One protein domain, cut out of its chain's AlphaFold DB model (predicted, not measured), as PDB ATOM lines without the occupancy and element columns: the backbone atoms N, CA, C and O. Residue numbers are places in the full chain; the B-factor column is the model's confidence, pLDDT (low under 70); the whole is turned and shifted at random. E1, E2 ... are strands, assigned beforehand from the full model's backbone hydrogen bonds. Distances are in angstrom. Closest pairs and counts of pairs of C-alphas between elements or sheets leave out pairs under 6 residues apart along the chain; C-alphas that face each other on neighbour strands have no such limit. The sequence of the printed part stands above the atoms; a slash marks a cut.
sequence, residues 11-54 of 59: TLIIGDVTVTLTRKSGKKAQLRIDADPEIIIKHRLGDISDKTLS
ATOM      1  N   THR A  11     -23.808  10.854  -5.184       95.88
ATOM      2  CA  THR A  11     -23.830   9.738  -4.248       95.88
ATOM      3  C   THR A  11     -22.408   9.249  -4.000       95.88
ATOM      4  O   THR A  11     -21.681   8.908  -4.929       95.88
ATOM      5  N   LEU A  12     -22.028   9.187  -2.727       95.38
ATOM      6  CA  LEU A  12     -20.788   8.593  -2.247       95.38
ATOM      7  C   LEU A  12     -21.108   7.260  -1.564       95.38
ATOM      8  O   LEU A  12     -21.951   7.208  -0.669       95.38
ATOM      9  N   ILE A  13     -20.422   6.196  -1.971       94.56
ATOM     10  CA  ILE A  13     -20.580   4.851  -1.406       94.56
ATOM     11  C   ILE A  13     -19.313   4.513  -0.615       94.56
ATOM     12  O   ILE A  13     -18.206   4.596  -1.150       94.56
ATOM     13  N   ILE A  14     -19.470   4.163   0.664       92.38
ATOM     14  CA  ILE A  14     -18.381   3.819   1.586       92.38
ATOM     15  C   ILE A  14     -18.725   2.486   2.257       92.38
ATOM     16  O   ILE A  14     -19.503   2.453   3.209       92.38
ATOM     17  N   GLY A  15     -18.148   1.386   1.762       92.06
ATOM     18  CA  GLY A  15     -18.562   0.042   2.180       92.06
ATOM     19  C   GLY A  15     -20.056  -0.157   1.915       92.06
ATOM     20  O   GLY A  15     -20.509   0.087   0.800       92.06
ATOM     21  N   ASP A  16     -20.811  -0.501   2.959       91.00
ATOM     22  CA  ASP A  16     -22.267  -0.711   2.903       91.00
ATOM     23  C   ASP A  16     -23.089   0.562   3.187       91.00
ATOM     24  O   ASP A  16     -24.309   0.513   3.343       91.00
ATOM     25  N   VAL A  17     -22.431   1.725   3.276       93.50
ATOM     26  CA  VAL A  17     -23.086   3.016   3.510       93.50
ATOM     27  C   VAL A  17     -23.181   3.797   2.205       93.50
ATOM     28  O   VAL A  17     -22.171   4.115   1.579       93.50
ATOM     29  N   THR A  18     -24.396   4.190   1.835       95.25
ATOM     30  CA  THR A  18     -24.668   5.078   0.701       95.25
ATOM     31  C   THR A  18     -25.070   6.460   1.211       95.25
ATOM     32  O   THR A  18     -26.071   6.619   1.908       95.25
ATOM     33  N   VAL A  19     -24.308   7.491   0.848       94.81
ATOM     34  CA  VAL A  19     -24.545   8.883   1.250       94.81
ATOM     35  C   VAL A  19     -24.857   9.714   0.015       94.81
ATOM     36  O   VAL A  19     -24.038   9.817  -0.886       94.81
ATOM     37  N   THR A  20     -26.029  10.340  -0.030       96.19
ATOM     38  CA  THR A  20     -26.429  11.230  -1.131       96.19
ATOM     39  C   THR A  20     -26.624  12.650  -0.620       96.19
ATOM     40  O   THR A  20     -27.365  12.867   0.343       96.19
ATOM     41  N   LEU A  21     -26.000  13.634  -1.274       95.25
ATOM     42  CA  LEU A  21     -26.210  15.047  -0.958       95.25
ATOM     43  C   LEU A  21     -27.498  15.542  -1.626       95.25
ATOM     44  O   LEU A  21     -27.527  15.813  -2.820       95.25
ATOM     45  N   THR A  22     -28.584  15.691  -0.867       95.50
ATOM     46  CA  THR A  22     -29.899  16.036  -1.439       95.50
ATOM     47  C   THR A  22     -30.132  17.536  -1.543       95.50
ATOM     48  O   THR A  22     -30.879  17.991  -2.405       95.50
ATOM     49  N   ARG A  23     -29.529  18.325  -0.649       94.94
ATOM     50  CA  ARG A  23     -29.682  19.783  -0.644       94.94
ATOM     51  C   ARG A  23     -28.488  20.455   0.015       94.94
ATOM     52  O   ARG A  23     -27.980  19.981   1.026       94.94
ATOM     53  N   LYS A  24     -28.112  21.627  -0.487       94.69
ATOM     54  CA  LYS A  24     -27.186  22.550   0.175       94.69
ATOM     55  C   LYS A  24     -27.869  23.904   0.353       94.69
ATOM     56  O   LYS A  24     -28.525  24.391  -0.561       94.69
ATOM     57  N   SER A  25     -27.756  24.491   1.541       93.44
ATOM     58  CA  SER A  25     -28.325  25.800   1.869       93.44
ATOM     59  C   SER A  25     -27.365  26.562   2.777       93.44
ATOM     60  O   SER A  25     -27.305  26.323   3.987       93.44
ATOM     61  N   GLY A  26     -26.588  27.475   2.191       90.25
ATOM     62  CA  GLY A  26     -25.524  28.188   2.897       90.25
ATOM     63  C   GLY A  26     -24.505  27.215   3.500       90.25
ATOM     64  O   GLY A  26     -23.934  26.389   2.791       90.25
ATOM     65  N   LYS A  27     -24.310  27.292   4.823       89.44
ATOM     66  CA  LYS A  27     -23.393  26.422   5.586       89.44
ATOM     67  C   LYS A  27     -23.980  25.050   5.953       89.44
ATOM     68  O   LYS A  27     -23.301  24.261   6.600       89.44
ATOM     69  N   LYS A  28     -25.239  24.769   5.601       89.62
ATOM     70  CA  LYS A  28     -25.910  23.503   5.926       89.62
ATOM     71  C   LYS A  28     -26.031  22.625   4.686       89.62
ATOM     72  O   LYS A  28     -26.377  23.109   3.607       89.62
ATOM     73  N   ALA A  29     -25.808  21.332   4.872       92.38
ATOM     74  CA  ALA A  29     -26.057  20.293   3.886       92.38
ATOM     75  C   ALA A  29     -27.107  19.322   4.431       92.38
ATOM     76  O   ALA A  29     -27.130  19.025   5.626       92.38
ATOM     77  N   GLN A  30     -27.984  18.852   3.556       92.88
ATOM     78  CA  GLN A  30     -28.910  17.770   3.831       92.88
ATOM     79  C   GLN A  30     -28.395  16.528   3.120       92.88
ATOM     80  O   GLN A  30     -28.223  16.531   1.902       92.88
ATOM     81  N   LEU A  31     -28.142  15.485   3.900       93.69
ATOM     82  CA  LEU A  31     -27.691  14.194   3.413       93.69
ATOM     83  C   LEU A  31     -28.820  13.181   3.595       93.69
ATOM     84  O   LEU A  31     -29.466  13.156   4.646       93.69
ATOM     85  N   ARG A  32     -29.033  12.336   2.591       93.44
ATOM     86  CA  ARG A  32     -29.743  11.068   2.745       93.44
ATOM     87  C   ARG A  32     -28.687   9.992   2.953       93.44
ATOM     88  O   ARG A  32     -27.802   9.852   2.114       93.44
ATOM     89  N   ILE A  33     -28.779   9.272   4.063       93.25
ATOM     90  CA  ILE A  33     -27.878   8.166   4.384       93.25
ATOM     91  C   ILE A  33     -28.712   6.893   4.365       93.25
ATOM     92  O   ILE A  33     -29.719   6.814   5.070       93.25
ATOM     93  N   ASP A  34     -28.301   5.948   3.535       93.19
ATOM     94  CA  ASP A  34     -28.804   4.583   3.502       93.19
ATOM     95  C   ASP A  34     -27.692   3.666   4.011       93.19
ATOM     96  O   ASP A  34     -26.547   3.773   3.571       93.19
ATOM     97  N   ALA A  35     -28.000   2.861   5.015       92.44
ATOM     98  CA  ALA A  35     -27.038   2.017   5.704       92.44
ATOM     99  C   ALA A  35     -27.777   0.898   6.438       92.44
ATOM    100  O   ALA A  35     -28.961   1.035   6.766       92.44
ATOM    101  N   ASP A  36     -27.059  -0.180   6.748       89.00
ATOM    102  CA  ASP A  36     -27.582  -1.213   7.631       89.00
ATOM    103  C   ASP A  36     -27.988  -0.595   8.993       89.00
ATOM    104  O   ASP A  36     -27.242   0.224   9.543       89.00
ATOM    105  N   PRO A  37     -29.158  -0.951   9.555       84.75
ATOM    106  CA  PRO A  37     -29.588  -0.528  10.888       84.75
ATOM    107  C   PRO A  37     -28.572  -0.758  12.020       84.75
ATOM    108  O   PRO A  37     -28.656  -0.074  13.042       84.75
ATOM    109  N   GLU A  38     -27.652  -1.713  11.871       86.81
ATOM    110  CA  GLU A  38     -26.579  -1.992  12.832       86.81
ATOM    111  C   GLU A  38     -25.456  -0.939  12.796       86.81
ATOM    112  O   GLU A  38     -24.719  -0.771  13.773       86.81
ATOM    113  N   ILE A  39     -25.345  -0.169  11.707       87.62
ATOM    114  CA  ILE A  39     -24.333   0.877  11.561       87.62
ATOM    115  C   ILE A  39     -24.723   2.100  12.396       87.62
ATOM    116  O   ILE A  39     -25.733   2.771  12.175       87.62
ATOM    117  N   ILE A  40     -23.859   2.448  13.352       87.50
ATOM    118  CA  ILE A  40     -24.046   3.619  14.210       87.50
ATOM    119  C   ILE A  40     -23.646   4.889  13.454       87.50
ATOM    120  O   ILE A  40     -22.467   5.128  13.192       87.50
ATOM    121  N   ILE A  41     -24.615   5.769  13.195       86.88
ATOM    122  CA  ILE A  41     -24.367   7.091  12.610       86.88
ATOM    123  C   ILE A  41     -24.262   8.132  13.728       86.88
ATOM    124  O   ILE A  41     -25.172   8.294  14.542       86.88
ATOM    125  N   LYS A  42     -23.161   8.888  13.751       89.38
ATOM    126  CA  LYS A  42     -22.962  10.020  14.669       89.38
ATOM    127  C   LYS A  42     -22.773  11.304  13.871       89.38
ATOM    128  O   LYS A  42     -21.978  11.348  12.940       89.38
ATOM    129  N   HIS A  43     -23.479  12.359  14.258       84.75
ATOM    130  CA  HIS A  43     -23.280  13.705  13.737       84.75
ATOM    131  C   HIS A  43     -22.583  14.550  14.801       84.75
ATOM    132  O   HIS A  43     -23.186  14.899  15.817       84.75
ATOM    133  N   ARG A  44     -21.312  14.873  14.562       83.88
ATOM    134  CA  ARG A  44     -20.538  15.776  15.413       83.88
ATOM    135  C   ARG A  44     -20.879  17.224  15.085       83.88
ATOM    136  O   ARG A  44     -20.620  17.689  13.977       83.88
ATOM    137  N   LEU A  45     -21.455  17.935  16.048       80.56
ATOM    138  CA  LEU A  45     -21.793  19.351  15.921       80.56
ATOM    139  C   LEU A  45     -20.611  20.204  16.406       80.56
ATOM    140  O   LEU A  45     -20.620  20.694  17.535       80.56
ATOM    141  N   GLY A  46     -19.584  20.357  15.564       76.62
ATOM    142  CA  GLY A  46     -18.377  21.120  15.909       76.62
ATOM    143  C   GLY A  46     -17.721  20.629  17.208       76.62
ATOM    144  O   GLY A  46     -17.573  19.423  17.397       76.62
ATOM    145  N   ASP A  47     -17.381  21.558  18.105       67.25
ATOM    146  CA  ASP A  47     -16.633  21.283  19.345       67.25
ATOM    147  C   ASP A  47     -17.504  20.904  20.557       67.25
ATOM    148  O   ASP A  47     -16.998  20.798  21.671       67.25
ATOM    149  N   ILE A  48     -18.824  20.749  20.386       60.03
ATOM    150  CA  ILE A  48     -19.749  20.908  21.522       60.03
ATOM    151  C   ILE A  48     -20.534  19.625  21.851       60.03
ATOM    152  O   ILE A  48     -20.889  19.433  23.010       60.03
ATOM    153  N   SER A  49     -20.800  18.719  20.896       63.50
ATOM    154  CA  SER A  49     -21.321  17.363  21.195       63.50
ATOM    155  C   SER A  49     -21.482  16.456  19.966       63.50
ATOM    156  O   SER A  49     -21.722  16.918  18.846       63.50
ATOM    157  N   ASP A  50     -21.425  15.141  20.205       75.50
ATOM    158  CA  ASP A  50     -21.813  14.105  19.246       75.50
ATOM    159  C   ASP A  50     -23.306  13.766  19.409       75.50
ATOM    160  O   ASP A  50     -23.762  13.404  20.494       75.50
ATOM    161  N   LYS A  51     -24.079  13.840  18.317       78.56
ATOM    162  CA  LYS A  51     -25.475  13.386  18.268       78.56
ATOM    163  C   LYS A  51     -25.560  12.036  17.561       78.56
ATOM    164  O   LYS A  51     -25.322  11.961  16.356       78.56
ATOM    165  N   THR A  52     -25.944  10.980  18.277       78.81
ATOM    166  CA  THR A  52     -26.251   9.679  17.659       78.81
ATOM    167  C   THR A  52     -27.572   9.767  16.896       78.81
ATOM    168  O   THR A  52     -28.581  10.236  17.429       78.81
ATOM    169  N   LEU A  53     -27.559   9.342  15.635       79.25
ATOM    170  CA  LEU A  53     -28.720   9.284  14.758       79.25
ATOM    171  C   LEU A  53     -29.087   7.816  14.538       79.25
ATOM    172  O   LEU A  53     -28.238   7.010  14.172       79.25
ATOM    173  N   SER A  54     -30.353   7.476  14.758       72.31
ATOM    174  CA  SER A  54     -30.868   6.130  14.504       72.31
ATOM    175  C   SER A  54     -31.576   6.097  13.157       72.31
ATOM    176  O   SER A  54     -32.498   6.886  12.921       72.31
TER     177      SER A  54
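What this domain is: This is residues 11 to 54 of the 59 residues of an uncharacterized protein of Chloroflexi bacterium (UniProt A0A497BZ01). An open C: the twisted three-strand sheet E1, E2, E3 makes one arm, hairpin E4 and E5 the other, and residues 35 to 40 join them at one end. The printed part has 44 residues, 30 of them in five named strands, E1 to E5 in order along the chain, with no named helix; the class is all strand. Both sheets, E1 - E2 - E3 and E4 - E5, are antiparallel. The whole is loose, radius of gyration of the C-alphas 11.6 A, spanning 27 by 23 by 15 A.

Where its parts are: Find C-alpha 11 at (-23.830, 9.738, -4.248), where E1, residues 11 to 14, begins. E2, residues 17 to 25, runs 23.4 A; E3, residues 28 to 34, 19.3 A. E4 is residues 41 to 45, 13.0 A; E5, residues 49 to 53, 12.7 A, ends at (-28.720, 9.284, 14.758).

How they stand to each other: E1, E2 and E3 form a meander, each strand the antiparallel neighbour of the one before, strongly twisted. Look for N 12 and O 19, 2.8 A, in hairpin E1 and E2, and N 20 and O 32, 2.8 A, in hairpin E2 and E3. In hairpin E4 and E5, N 43 and O 51 are 2.8 A apart. E3 and E4 are apart.

The domain as a whole: The C-alphas of Gly 26 and Glu 38 are farthest apart, 31.8 A. The printed part has no cut and no long link; residues 47 to 49 have pLDDT under 70.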